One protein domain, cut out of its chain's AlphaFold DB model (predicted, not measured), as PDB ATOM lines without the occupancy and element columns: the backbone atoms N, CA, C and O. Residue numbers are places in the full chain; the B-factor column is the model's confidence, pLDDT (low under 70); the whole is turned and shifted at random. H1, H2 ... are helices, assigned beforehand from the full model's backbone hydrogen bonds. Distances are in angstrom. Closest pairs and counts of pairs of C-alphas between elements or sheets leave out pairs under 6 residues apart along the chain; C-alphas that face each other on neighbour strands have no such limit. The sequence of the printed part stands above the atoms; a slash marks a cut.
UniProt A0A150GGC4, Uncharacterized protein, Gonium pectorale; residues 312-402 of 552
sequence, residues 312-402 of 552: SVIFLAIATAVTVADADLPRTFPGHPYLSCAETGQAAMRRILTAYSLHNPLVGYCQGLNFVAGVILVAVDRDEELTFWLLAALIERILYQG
ATOM      1  N   SER A 312     -22.792  -9.262 -63.032       24.56
ATOM      2  CA  SER A 312     -22.946 -10.671 -63.435       24.56
ATOM      3  C   SER A 312     -22.939 -11.654 -62.252       24.56
ATOM      4  O   SER A 312     -23.643 -12.661 -62.269       24.56
ATOM      5  N   VAL A 313     -22.159 -11.359 -61.205       29.97
ATOM      6  CA  VAL A 313     -22.042 -12.198 -59.994       29.97
ATOM      7  C   VAL A 313     -23.234 -11.987 -59.058       29.97
ATOM      8  O   VAL A 313     -23.774 -12.956 -58.527       29.97
ATOM      9  N   ILE A 314     -23.681 -10.736 -58.907       32.03
ATOM     10  CA  ILE A 314     -24.887 -10.385 -58.148       32.03
ATOM     11  C   ILE A 314     -26.127 -10.971 -58.839       32.03
ATOM     12  O   ILE A 314     -26.948 -11.600 -58.180       32.03
ATOM     13  N   PHE A 315     -26.221 -10.884 -60.167       28.92
ATOM     14  CA  PHE A 315     -27.340 -11.443 -60.931       28.92
ATOM     15  C   PHE A 315     -27.421 -12.974 -60.824       28.92
ATOM     16  O   PHE A 315     -28.516 -13.517 -60.718       28.92
ATOM     17  N   LEU A 316     -26.283 -13.680 -60.784       28.95
ATOM     18  CA  LEU A 316     -26.252 -15.139 -60.617       28.95
ATOM     19  C   LEU A 316     -26.650 -15.576 -59.193       28.95
ATOM     20  O   LEU A 316     -27.376 -16.560 -59.034       28.95
ATOM     21  N   ALA A 317     -26.224 -14.837 -58.163       33.38
ATOM     22  CA  ALA A 317     -26.627 -15.083 -56.776       33.38
ATOM     23  C   ALA A 317     -28.124 -14.789 -56.550       33.38
ATOM     24  O   ALA A 317     -28.813 -15.596 -55.927       33.38
ATOM     25  N   ILE A 318     -28.643 -13.699 -57.131       35.53
ATOM     26  CA  ILE A 318     -30.076 -13.357 -57.132       35.53
ATOM     27  C   ILE A 318     -30.884 -14.428 -57.861       35.53
ATOM     28  O   ILE A 318     -31.852 -14.937 -57.309       35.53
ATOM     29  N   ALA A 319     -30.475 -14.823 -59.069       32.03
ATOM     30  CA  ALA A 319     -31.187 -15.831 -59.850       32.03
ATOM     31  C   ALA A 319     -31.259 -17.182 -59.116       32.03
ATOM     32  O   ALA A 319     -32.289 -17.851 -59.153       32.03
ATOM     33  N   THR A 320     -30.202 -17.566 -58.396       43.38
ATOM     34  CA  THR A 320     -30.177 -18.820 -57.625       43.38
ATOM     35  C   THR A 320     -31.033 -18.730 -56.353       43.38
ATOM     36  O   THR A 320     -31.775 -19.657 -56.052       43.38
ATOM     37  N   ALA A 321     -30.992 -17.616 -55.617       48.84
ATOM     38  CA  ALA A 321     -31.812 -17.432 -54.415       48.84
ATOM     39  C   ALA A 321     -33.311 -17.320 -54.737       48.84
ATOM     40  O   ALA A 321     -34.127 -17.947 -54.067       48.84
ATOM     41  N   VAL A 322     -33.664 -16.581 -55.794       52.72
ATOM     42  CA  VAL A 322     -35.046 -16.451 -56.277       52.72
ATOM     43  C   VAL A 322     -35.574 -17.808 -56.737       52.72
ATOM     44  O   VAL A 322     -36.624 -18.228 -56.279       52.72
ATOM     45  N   THR A 323     -34.833 -18.552 -57.563       53.84
ATOM     46  CA  THR A 323     -35.307 -19.861 -58.061       53.84
ATOM     47  C   THR A 323     -35.539 -20.891 -56.957       53.84
ATOM     48  O   THR A 323     -36.472 -21.686 -57.060       53.84
ATOM     49  N   VAL A 324     -34.731 -20.878 -55.893       55.97
ATOM     50  CA  VAL A 324     -34.915 -21.795 -54.758       55.97
ATOM     51  C   VAL A 324     -36.048 -21.325 -53.841       55.97
ATOM     52  O   VAL A 324     -36.868 -22.148 -53.442       55.97
ATOM     53  N   ALA A 325     -36.159 -20.021 -53.557       60.66
ATOM     54  CA  ALA A 325     -37.296 -19.488 -52.806       60.66
ATOM     55  C   ALA A 325     -38.620 -19.795 -53.527       60.66
ATOM     56  O   ALA A 325     -39.561 -20.282 -52.911       60.66
ATOM     57  N   ASP A 326     -38.671 -19.621 -54.846       71.00
ATOM     58  CA  ASP A 326     -39.857 -19.861 -55.674       71.00
ATOM     59  C   ASP A 326     -40.357 -21.299 -55.644       71.00
ATOM     60  O   ASP A 326     -41.560 -21.533 -55.733       71.00
ATOM     61  N   ALA A 327     -39.443 -22.259 -55.512       73.56
ATOM     62  CA  ALA A 327     -39.799 -23.662 -55.350       73.56
ATOM     63  C   ALA A 327     -40.420 -23.947 -53.968       73.56
ATOM     64  O   ALA A 327     -41.208 -24.885 -53.820       73.56
ATOM     65  N   ASP A 328     -40.095 -23.131 -52.965       78.50
ATOM     66  CA  ASP A 328     -40.479 -23.337 -51.569       78.50
ATOM     67  C   ASP A 328     -41.740 -22.563 -51.167       78.50
ATOM     68  O   ASP A 328     -42.507 -23.032 -50.321       78.50
ATOM     69  N   LEU A 329     -42.024 -21.426 -51.801       86.50
ATOM     70  CA  LEU A 329     -43.196 -20.600 -51.486       86.50
ATOM     71  C   LEU A 329     -44.539 -21.340 -51.636       86.50
ATOM     72  O   LEU A 329     -45.308 -21.305 -50.676       86.50
ATOM     73  N   PRO A 330     -44.819 -22.102 -52.716       86.25
ATOM     74  CA  PRO A 330     -46.100 -22.804 -52.858       86.25
ATOM     75  C   PRO A 330     -46.347 -23.866 -51.779       86.25
ATOM     76  O   PRO A 330     -47.489 -24.216 -51.493       86.25
ATOM     77  N   ARG A 331     -45.272 -24.389 -51.172       84.19
ATOM     78  CA  ARG A 331     -45.320 -25.381 -50.084       84.19
ATOM     79  C   ARG A 331     -45.185 -24.758 -48.687       84.19
ATOM     80  O   ARG A 331     -45.186 -25.488 -47.696       84.19
ATOM     81  N   THR A 332     -45.087 -23.431 -48.587       87.25
ATOM     82  CA  THR A 332     -44.982 -22.690 -47.322       87.25
ATOM     83  C   THR A 332     -46.377 -22.387 -46.783       87.25
ATOM     84  O   THR A 332     -47.046 -21.486 -47.271       87.25
ATOM     85  N   PHE A 333     -46.824 -23.147 -45.779       88.44
ATOM     86  CA  PHE A 333     -48.166 -23.025 -45.184       88.44
ATOM     87  C   PHE A 333     -49.304 -22.980 -46.231       88.44
ATOM     88  O   PHE A 333     -50.071 -22.017 -46.276       88.44
ATOM     89  N   PRO A 334     -49.471 -24.031 -47.060       87.06
ATOM     90  CA  PRO A 334     -50.383 -24.012 -48.210       87.06
ATOM     91  C   PRO A 334     -51.867 -23.833 -47.844       87.06
ATOM     92  O   PRO A 334     -52.664 -23.462 -48.696       87.06
ATOM     93  N   GLY A 335     -52.252 -24.088 -46.589       84.12
ATOM     94  CA  GLY A 335     -53.611 -23.853 -46.089       84.12
ATOM     95  C   GLY A 335     -53.857 -22.444 -45.535       84.12
ATOM     96  O   GLY A 335     -54.980 -22.144 -45.141       84.12
ATOM     97  N   HIS A 336     -52.835 -21.584 -45.459       87.81
ATOM     98  CA  HIS A 336     -52.963 -20.252 -44.871       87.81
ATOM     99  C   HIS A 336     -53.454 -19.234 -45.921       87.81
ATOM    100  O   HIS A 336     -52.757 -19.030 -46.918       87.81
ATOM    101  N   PRO A 337     -54.578 -18.515 -45.711       86.38
ATOM    102  CA  PRO A 337     -55.208 -17.680 -46.746       86.38
ATOM    103  C   PRO A 337     -54.302 -16.602 -47.357       86.38
ATOM    104  O   PRO A 337     -54.326 -16.387 -48.562       86.38
ATOM    105  N   TYR A 338     -53.480 -15.942 -46.534       89.81
ATOM    106  CA  TYR A 338     -52.529 -14.930 -47.007       89.81
ATOM    107  C   TYR A 338     -51.268 -15.540 -47.640       89.81
ATOM    108  O   TYR A 338     -50.977 -15.282 -48.802       89.81
ATOM    109  N   LEU A 339     -50.529 -16.373 -46.897       90.00
ATOM    110  CA  LEU A 339     -49.253 -16.944 -47.349       90.00
ATOM    111  C   LEU A 339     -49.376 -17.862 -48.576       90.00
ATOM    112  O   LEU A 339     -48.413 -17.989 -49.323       90.00
ATOM    113  N   SER A 340     -50.544 -18.467 -48.815       89.75
ATOM    114  CA  SER A 340     -50.791 -19.279 -50.015       89.75
ATOM    115  C   SER A 340     -51.129 -18.455 -51.264       89.75
ATOM    116  O   SER A 340     -51.021 -18.983 -52.368       89.75
ATOM    117  N   CYS A 341     -51.485 -17.174 -51.122       90.19
ATOM    118  CA  CYS A 341     -51.836 -16.294 -52.237       90.19
ATOM    119  C   CYS A 341     -50.575 -15.812 -52.973       90.19
ATOM    120  O   CYS A 341     -49.676 -15.218 -52.366       90.19
ATOM    121  N   ALA A 342     -50.510 -16.073 -54.284       86.00
ATOM    122  CA  ALA A 342     -49.339 -15.795 -55.113       86.00
ATOM    123  C   ALA A 342     -49.041 -14.290 -55.207       86.00
ATOM    124  O   ALA A 342     -47.888 -13.872 -55.101       86.00
ATOM    125  N   GLU A 343     -50.088 -13.479 -55.351       83.62
ATOM    126  CA  GLU A 343     -50.019 -12.036 -55.589       83.62
ATOM    127  C   GLU A 343     -49.719 -11.237 -54.315       83.62
ATOM    128  O   GLU A 343     -49.247 -10.104 -54.394       83.62
ATOM    129  N   THR A 344     -49.979 -11.819 -53.139       89.50
ATOM    130  CA  THR A 344     -49.816 -11.143 -51.845       89.50
ATOM    131  C   THR A 344     -48.742 -11.818 -50.995       89.50
ATOM    132  O   THR A 344     -47.571 -11.450 -51.090       89.50
ATOM    133  N   GLY A 345     -49.101 -12.826 -50.195       86.62
ATOM    134  CA  GLY A 345     -48.203 -13.444 -49.224       86.62
ATOM    135  C   GLY A 345     -46.974 -14.099 -49.845       86.62
ATOM    136  O   GLY A 345     -45.872 -13.878 -49.351       86.62
ATOM    137  N   GLN A 346     -47.108 -14.836 -50.953       91.50
ATOM    138  CA  GLN A 346     -45.929 -15.412 -51.613       91.50
ATOM    139  C   GLN A 346     -45.046 -14.331 -52.244       91.50
ATOM    140  O   GLN A 346     -43.823 -14.430 -52.168       91.50
ATOM    141  N   ALA A 347     -45.627 -13.283 -52.836       88.00
ATOM    142  CA  ALA A 347     -44.863 -12.173 -53.401       88.00
ATOM    143  C   ALA A 347     -44.078 -11.400 -52.324       88.00
ATOM    144  O   ALA A 347     -42.902 -11.094 -52.531       88.00
ATOM    145  N   ALA A 348     -44.692 -11.149 -51.166       91.06
ATOM    146  CA  ALA A 348     -44.038 -10.549 -50.003       91.06
ATOM    147  C   ALA A 348     -42.888 -11.431 -49.498       91.06
ATOM    148  O   ALA A 348     -41.737 -11.009 -49.409       91.06
ATOM    149  N   MET A 349     -43.169 -12.714 -49.278       93.75
ATOM    150  CA  MET A 349     -42.170 -13.695 -48.859       93.75
ATOM    151  C   MET A 349     -41.001 -13.808 -49.844       93.75
ATOM    152  O   MET A 349     -39.845 -13.859 -49.429       93.75
ATOM    153  N   ARG A 350     -41.276 -13.785 -51.152       86.62
ATOM    154  CA  ARG A 350     -40.256 -13.744 -52.206       86.62
ATOM    155  C   ARG A 350     -39.354 -12.526 -52.055       86.62
ATOM    156  O   ARG A 350     -38.135 -12.689 -52.096       86.62
ATOM    157  N   ARG A 351     -39.922 -11.326 -51.887       88.31
ATOM    158  CA  ARG A 351     -39.148 -10.087 -51.707       88.31
ATOM    159  C   ARG A 351     -38.283 -10.158 -50.457       88.31
ATOM    160  O   ARG A 351     -37.081  -9.946 -50.571       88.31
ATOM    161  N   ILE A 352     -38.853 -10.546 -49.318       91.00
ATOM    162  CA  ILE A 352     -38.144 -10.658 -48.034       91.00
ATOM    163  C   ILE A 352     -36.987 -11.653 -48.125       91.00
ATOM    164  O   ILE A 352     -35.857 -11.323 -47.778       91.00
ATOM    165  N   LEU A 353     -37.241 -12.871 -48.610       84.31
ATOM    166  CA  LEU A 353     -36.229 -13.930 -48.677       84.31
ATOM    167  C   LEU A 353     -35.142 -13.617 -49.711       84.31
ATOM    168  O   LEU A 353     -33.965 -13.905 -49.479       84.31
ATOM    169  N   THR A 354     -35.510 -12.988 -50.830       76.88
ATOM    170  CA  THR A 354     -34.546 -12.514 -51.833       76.88
ATOM    171  C   THR A 354     -33.699 -11.378 -51.267       76.88
ATOM    172  O   THR A 354     -32.473 -11.419 -51.375       76.88
ATOM    173  N   ALA A 355     -34.328 -10.401 -50.611       78.19
ATOM    174  CA  ALA A 355     -33.643  -9.304 -49.943       78.19
ATOM    175  C   ALA A 355     -32.699  -9.831 -48.859       78.19
ATOM    176  O   ALA A 355     -31.556  -9.393 -48.798       78.19
ATOM    177  N   TYR A 356     -33.116 -10.816 -48.059       76.50
ATOM    178  CA  TYR A 356     -32.268 -11.435 -47.038       76.50
ATOM    179  C   TYR A 356     -31.070 -12.160 -47.653       76.50
ATOM    180  O   TYR A 356     -29.934 -11.978 -47.220       76.50
ATOM    181  N   SER A 357     -31.300 -12.911 -48.730       70.56
ATOM    182  CA  SER A 357     -30.230 -13.604 -49.456       70.56
ATOM    183  C   SER A 357     -29.190 -12.642 -50.032       70.56
ATOM    184  O   SER A 357     -28.015 -12.990 -50.130       70.56
ATOM    185  N   LEU A 358     -29.618 -11.434 -50.409       62.19
ATOM    186  CA  LEU A 358     -28.747 -10.356 -50.869       62.19
ATOM    187  C   LEU A 358     -28.059  -9.613 -49.728       62.19
ATOM    188  O   LEU A 358     -26.898  -9.233 -49.859       62.19
ATOM    189  N   HIS A 359     -28.777  -9.401 -48.629       68.62
ATOM    190  CA  HIS A 359     -28.273  -8.754 -47.427       68.62
ATOM    191  C   HIS A 359     -27.135  -9.563 -46.816       68.62
ATOM    192  O   HIS A 359     -26.090  -9.016 -46.464       68.62
ATOM    193  N   ASN A 360     -27.311 -10.884 -46.778       60.22
ATOM    194  CA  ASN A 360     -26.335 -11.809 -46.244       60.22
ATOM    195  C   ASN A 360     -26.026 -12.943 -47.235       60.22
ATOM    196  O   ASN A 360     -26.461 -14.080 -47.037       60.22
ATOM    197  N   PRO A 361     -25.211 -12.687 -48.279       55.28
ATOM    198  CA  PRO A 361     -24.869 -13.693 -49.290       55.28
ATOM    199  C   PRO A 361     -24.058 -14.878 -48.746       55.28
ATOM    200  O   PRO A 361     -23.833 -15.852 -49.460       55.28
ATOM    201  N   LEU A 362     -23.555 -14.775 -47.509       48.81
ATOM    202  CA  LEU A 362     -22.811 -15.836 -46.831       48.81
ATOM    203  C   LEU A 362     -23.740 -16.927 -46.298       48.81
ATOM    204  O   LEU A 362     -23.369 -18.100 -46.337       48.81
ATOM    205  N   VAL A 363     -24.932 -16.543 -45.836       59.53
ATOM    206  CA  VAL A 363     -26.019 -17.472 -45.498       59.53
ATOM    207  C   VAL A 363     -26.846 -17.788 -46.742       59.53
ATOM    208  O   VAL A 363     -27.141 -18.953 -47.004       59.53
ATOM    209  N   GLY A 364     -27.176 -16.760 -47.529       62.31
ATOM    210  CA  GLY A 364     -28.096 -16.853 -48.656       62.31
ATOM    211  C   GLY A 364     -29.497 -17.294 -48.221       62.31
ATOM    212  O   GLY A 364     -29.883 -17.159 -47.058       62.31
ATOM    213  N   TYR A 365     -30.250 -17.865 -49.159       64.75
ATOM    214  CA  TYR A 365     -31.470 -18.594 -48.832       64.75
ATOM    215  C   TYR A 365     -31.114 -20.027 -48.429       64.75
ATOM    216  O   TYR A 365     -30.505 -20.763 -49.207       64.75
ATOM    217  N   CYS A 366     -31.533 -20.435 -47.233       61.22
ATOM    218  CA  CYS A 366     -31.470 -21.823 -46.791       61.22
ATOM    219  C   CYS A 366     -32.892 -22.377 -46.629       61.22
ATOM    220  O   CYS A 366     -33.800 -21.686 -46.158       61.22
ATOM    221  N   GLN A 367     -33.083 -23.635 -47.022       61.22
ATOM    222  CA  GLN A 367     -34.365 -24.317 -46.892       61.22
ATOM    223  C   GLN A 367     -34.797 -24.344 -45.417       61.22
ATOM    224  O   GLN A 367     -34.042 -24.783 -44.551       61.22
ATOM    225  N   GLY A 368     -36.017 -23.879 -45.139       69.50
ATOM    226  CA  GLY A 368     -36.542 -23.713 -43.780       69.50
ATOM    227  C   GLY A 368     -36.797 -22.251 -43.402       69.50
ATOM    228  O   GLY A 368     -37.754 -21.974 -42.677       69.50
ATOM    229  N   LEU A 369     -36.026 -21.303 -43.957       79.25
ATOM    230  CA  LEU A 369     -36.189 -19.864 -43.681       79.25
ATOM    231  C   LEU A 369     -37.554 -19.332 -44.121       79.25
ATOM    232  O   LEU A 369     -38.089 -18.425 -43.497       79.25
ATOM    233  N   ASN A 370     -38.135 -19.910 -45.170       86.38
ATOM    234  CA  ASN A 370     -39.483 -19.597 -45.640       86.38
ATOM    235  C   ASN A 370     -40.553 -19.826 -44.561       86.38
ATOM    236  O   ASN A 370     -41.494 -19.050 -44.463       86.38
ATOM    237  N   PHE A 371     -40.415 -20.846 -43.715       86.62
ATOM    238  CA  PHE A 371     -41.388 -21.073 -42.647       86.62
ATOM    239  C   PHE A 371     -41.216 -20.066 -41.510       86.62
ATOM    240  O   PHE A 371     -42.202 -19.537 -41.008       86.62
ATOM    241  N   VAL A 372     -39.969 -19.749 -41.154       87.81
ATOM    242  CA  VAL A 372     -39.658 -18.755 -40.117       87.81
ATOM    243  C   VAL A 372     -40.125 -17.366 -40.549       87.81
ATOM    244  O   VAL A 372     -40.869 -16.711 -39.826       87.81
ATOM    245  N   ALA A 373     -39.751 -16.944 -41.758       91.56
ATOM    246  CA  ALA A 373     -40.178 -15.676 -42.327       91.56
ATOM    247  C   ALA A 373     -41.702 -15.617 -42.499       91.56
ATOM    248  O   ALA A 373     -42.278 -14.574 -42.239       91.56
ATOM    249  N   GLY A 374     -42.368 -16.726 -42.845       93.50
ATOM    250  CA  GLY A 374     -43.828 -16.774 -42.966       93.50
ATOM    251  C   GLY A 374     -44.539 -16.566 -41.631       93.50
ATOM    252  O   GLY A 374     -45.501 -15.805 -41.566       93.50
ATOM    253  N   VAL A 375     -44.042 -17.193 -40.558       92.25
ATOM    254  CA  VAL A 375     -44.585 -16.991 -39.205       92.25
ATOM    255  C   VAL A 375     -44.326 -15.572 -38.719       92.25
ATOM    256  O   VAL A 375     -45.264 -14.940 -38.245       92.25
ATOM    257  N   ILE A 376     -43.105 -15.045 -38.879       91.69
ATOM    258  CA  ILE A 376     -42.799 -13.656 -38.507       91.69
ATOM    259  C   ILE A 376     -43.690 -12.702 -39.303       91.69
ATOM    260  O   ILE A 376     -44.331 -11.861 -38.692       91.69
ATOM    261  N   LEU A 377     -43.803 -12.884 -40.623       94.31
ATOM    262  CA  LEU A 377     -44.617 -12.038 -41.494       94.31
ATOM    263  C   LEU A 377     -46.068 -11.983 -41.048       94.31
ATOM    264  O   LEU A 377     -46.654 -10.913 -41.017       94.31
ATOM    265  N   VAL A 378     -46.657 -13.119 -40.680       92.81
ATOM    266  CA  VAL A 378     -48.025 -13.128 -40.151       92.81
ATOM    267  C   VAL A 378     -48.085 -12.516 -38.747       92.81
ATOM    268  O   VAL A 378     -49.043 -11.811 -38.444       92.81
ATOM    269  N   ALA A 379     -47.071 -12.741 -37.907       86.38
ATOM    270  CA  ALA A 379     -47.014 -12.223 -36.541       86.38
ATOM    271  C   ALA A 379     -46.810 -10.700 -36.463       86.38
ATOM    272  O   ALA A 379     -47.269 -10.088 -35.503       86.38
ATOM    273  N   VAL A 380     -46.156 -10.092 -37.458       86.56
ATOM    274  CA  VAL A 380     -45.951  -8.634 -37.556       86.56
ATOM    275  C   VAL A 380     -46.874  -7.966 -38.571       86.56
ATOM    276  O   VAL A 380     -46.516  -6.979 -39.201       86.56
ATOM    277  N   ASP A 381     -48.062  -8.540 -38.750       88.31
ATOM    278  CA  ASP A 381     -49.126  -8.007 -39.601       88.31
ATOM    279  C   ASP A 381     -48.684  -7.659 -41.030       88.31
ATOM    280  O   ASP A 381     -49.028  -6.636 -41.613       88.31
ATOM    281  N   ARG A 382     -47.921  -8.575 -41.628       90.00
ATOM    282  CA  ARG A 382     -47.491  -8.549 -43.031       90.00
ATOM    283  C   ARG A 382     -46.513  -7.421 -43.362       90.00
ATOM    284  O   ARG A 382     -46.248  -7.196 -44.541       90.00
ATOM    285  N   ASP A 383     -45.927  -6.785 -42.350       86.19
ATOM    286  CA  ASP A 383     -44.850  -5.814 -42.522       86.19
ATOM    287  C   ASP A 383     -43.587  -6.517 -43.040       86.19
ATOM    288  O   ASP A 383     -42.881  -7.219 -42.310       86.19
ATOM    289  N   GLU A 384     -43.307  -6.347 -44.332       92.00
ATOM    290  CA  GLU A 384     -42.159  -6.968 -44.990       92.00
ATOM    291  C   GLU A 384     -40.821  -6.446 -44.468       92.00
ATOM    292  O   GLU A 384     -39.872  -7.223 -44.345       92.00
ATOM    293  N   GLU A 385     -40.731  -5.152 -44.154       84.44
ATOM    294  CA  GLU A 385     -39.490  -4.531 -43.694       84.44
ATOM    295  C   GLU A 385     -39.168  -4.987 -42.271       84.44
ATOM    296  O   GLU A 385     -38.052  -5.439 -41.994       84.44
ATOM    297  N   LEU A 386     -40.156  -4.950 -41.376       74.44
ATOM    298  CA  LEU A 386     -39.996  -5.454 -40.019       74.44
ATOM    299  C   LEU A 386     -39.728  -6.960 -40.024       74.44
ATOM    300  O   LEU A 386     -38.843  -7.422 -39.304       74.44
ATOM    301  N   THR A 387     -40.417  -7.722 -40.876       89.88
ATOM    302  CA  THR A 387     -40.143  -9.157 -41.047       89.88
ATOM    303  C   THR A 387     -38.713  -9.394 -41.491       89.88
ATOM    304  O   THR A 387     -38.037 -10.255 -40.931       89.88
ATOM    305  N   PHE A 388     -38.232  -8.631 -42.471       89.00
ATOM    306  CA  PHE A 388     -36.859  -8.715 -42.941       89.00
ATOM    307  C   PHE A 388     -35.864  -8.437 -41.807       89.00
ATOM    308  O   PHE A 388     -34.952  -9.237 -41.592       89.00
ATOM    309  N   TRP A 389     -36.052  -7.362 -41.036       85.19
ATOM    310  CA  TRP A 389     -35.129  -7.012 -39.955       85.19
ATOM    311  C   TRP A 389     -35.204  -7.965 -38.762       85.19
ATOM    312  O   TRP A 389     -34.171  -8.257 -38.158       85.19
ATOM    313  N   LEU A 390     -36.384  -8.499 -38.436       79.00
ATOM    314  CA  LEU A 390     -36.540  -9.534 -37.414       79.00
ATOM    315  C   LEU A 390     -35.925 -10.856 -37.861       79.00
ATOM    316  O   LEU A 390     -35.243 -11.498 -37.065       79.00
ATOM    317  N   LEU A 391     -36.101 -11.242 -39.126       85.31
ATOM    318  CA  LEU A 391     -35.460 -12.415 -39.714       85.31
ATOM    319  C   LEU A 391     -33.933 -12.263 -39.695       85.31
ATOM    320  O   LEU A 391     -33.230 -13.179 -39.265       85.31
ATOM    321  N   ALA A 392     -33.419 -11.093 -40.078       77.50
ATOM    322  CA  ALA A 392     -31.996 -10.786 -40.013       77.50
ATOM    323  C   ALA A 392     -31.479 -10.812 -38.568       77.50
ATOM    324  O   ALA A 392     -30.507 -11.502 -38.276       77.50
ATOM    325  N   ALA A 393     -32.159 -10.157 -37.625       72.56
ATOM    326  CA  ALA A 393     -31.775 -10.179 -36.216       72.56
ATOM    327  C   ALA A 393     -31.800 -11.601 -35.630       72.56
ATOM    328  O   ALA A 393     -30.879 -11.992 -34.909       72.56
ATOM    329  N   LEU A 394     -32.820 -12.390 -35.964       75.62
ATOM    330  CA  LEU A 394     -32.954 -13.771 -35.524       75.62
ATOM    331  C   LEU A 394     -31.785 -14.623 -36.020       75.62
ATOM    332  O   LEU A 394     -31.106 -15.258 -35.213       75.62
ATOM    333  N   ILE A 395     -31.512 -14.612 -37.323       72.31
ATOM    334  CA  ILE A 395     -30.472 -15.459 -37.911       72.31
ATOM    335  C   ILE A 395     -29.074 -14.974 -37.506       72.31
ATOM    336  O   ILE A 395     -28.223 -15.775 -37.120       72.31
ATOM    337  N   GLU A 396     -28.836 -13.664 -37.545       66.06
ATOM    338  CA  GLU A 396     -27.492 -13.094 -37.424       66.06
ATOM    339  C   GLU A 396     -27.070 -12.827 -35.982       66.06
ATOM    340  O   GLU A 396     -25.883 -12.906 -35.664       66.06
ATOM    341  N   ARG A 397     -28.018 -12.516 -35.093       56.88
ATOM    342  CA  ARG A 397     -27.708 -12.110 -33.712       56.88
ATOM    343  C   ARG A 397     -28.077 -13.182 -32.700       56.88
ATOM    344  O   ARG A 397     -27.341 -13.370 -31.733       56.88
ATOM    345  N   ILE A 398     -29.198 -13.870 -32.912       58.88
ATOM    346  CA  ILE A 398     -29.750 -14.803 -31.926       58.88
ATOM    347  C   ILE A 398     -29.271 -16.231 -32.196       58.88
ATOM    348  O   ILE A 398     -28.599 -16.818 -31.349       58.88
ATOM    349  N   LEU A 399     -29.569 -16.782 -33.375       60.44
ATOM    350  CA  LEU A 399     -29.283 -18.181 -33.724       60.44
ATOM    351  C   LEU A 399     -27.791 -18.465 -33.931       60.44
ATOM    352  O   LEU A 399     -27.342 -19.588 -33.702       60.44
ATOM    353  N   TYR A 400     -27.006 -17.439 -34.264       45.81
ATOM    354  CA  TYR A 400     -25.547 -17.506 -34.394       45.81
ATOM    355  C   TYR A 400     -24.825 -18.043 -33.134       45.81
ATOM    356  O   TYR A 400     -23.678 -18.475 -33.213       45.81
ATOM    357  N   GLN A 401     -25.482 -18.061 -31.967       40.25
ATOM    358  CA  GLN A 401     -24.884 -18.486 -30.692       40.25
ATOM    359  C   GLN A 401     -25.193 -19.944 -30.268       40.25
ATOM    360  O   GLN A 401     -24.896 -20.326 -29.135       40.25
ATOM    361  N   GLY A 402     -25.797 -20.769 -31.133       38.69
ATOM    362  CA  GLY A 402     -26.204 -22.150 -30.810       38.69
ATOM    363  C   GLY A 402     -25.063 -23.189 -30.781       38.69
ATOM    364  O   GLY A 402     -24.186 -23.184 -31.639       38.69
TER     365      GLY A 402
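Overview. This is residues 312 to 402 of the 552 residues of an uncharacterized protein of Gonium pectorale (UniProt A0A150GGC4). H1 and H2 fold back on each other as a hairpin, and H3 and H4 pack crosswise on H2, which lies between H1 and H4; residues 397 to 402 stick out. The printed part has 91 residues with four named helices, H1 to H4 in order: all helix, compact, radius of gyration of the C-alphas 12.5 A, spans 35 by 31 by 21 A.

Arrangement. H1, residues 312 to 331, touches H2, residues 342 to 359, at a steep tilt of 40 degrees, closest C-alphas Leu 329 and Gln 346, 5.9 A. Residues 348 to 356 of H2 touch H4, residues 384 to 401, closest C-alphas Ile 352 and Phe 388, 5.6 A. H3, residues 369 to 379, touches H4, closest C-alphas Leu 377 and Thr 387, 5.3 A. H1 and H4 are apart. Each O i to N i+4 pair is within hydrogen-bond range in H3, 14 of 16 in H1, 12 of 14 in H2, 11 of 14 in H4.

Along the chain. H1 spans 29.9 A from C-alpha 312 (-22.946, -10.671, -63.435); H4 spans 25.2 A to C-alpha 401 (-24.884, -18.486, -30.692).

Size, cuts and confidence. The printed part has no cut. Residues 312 to 325, 358 to 368 and 396 to 402 are under pLDDT 70.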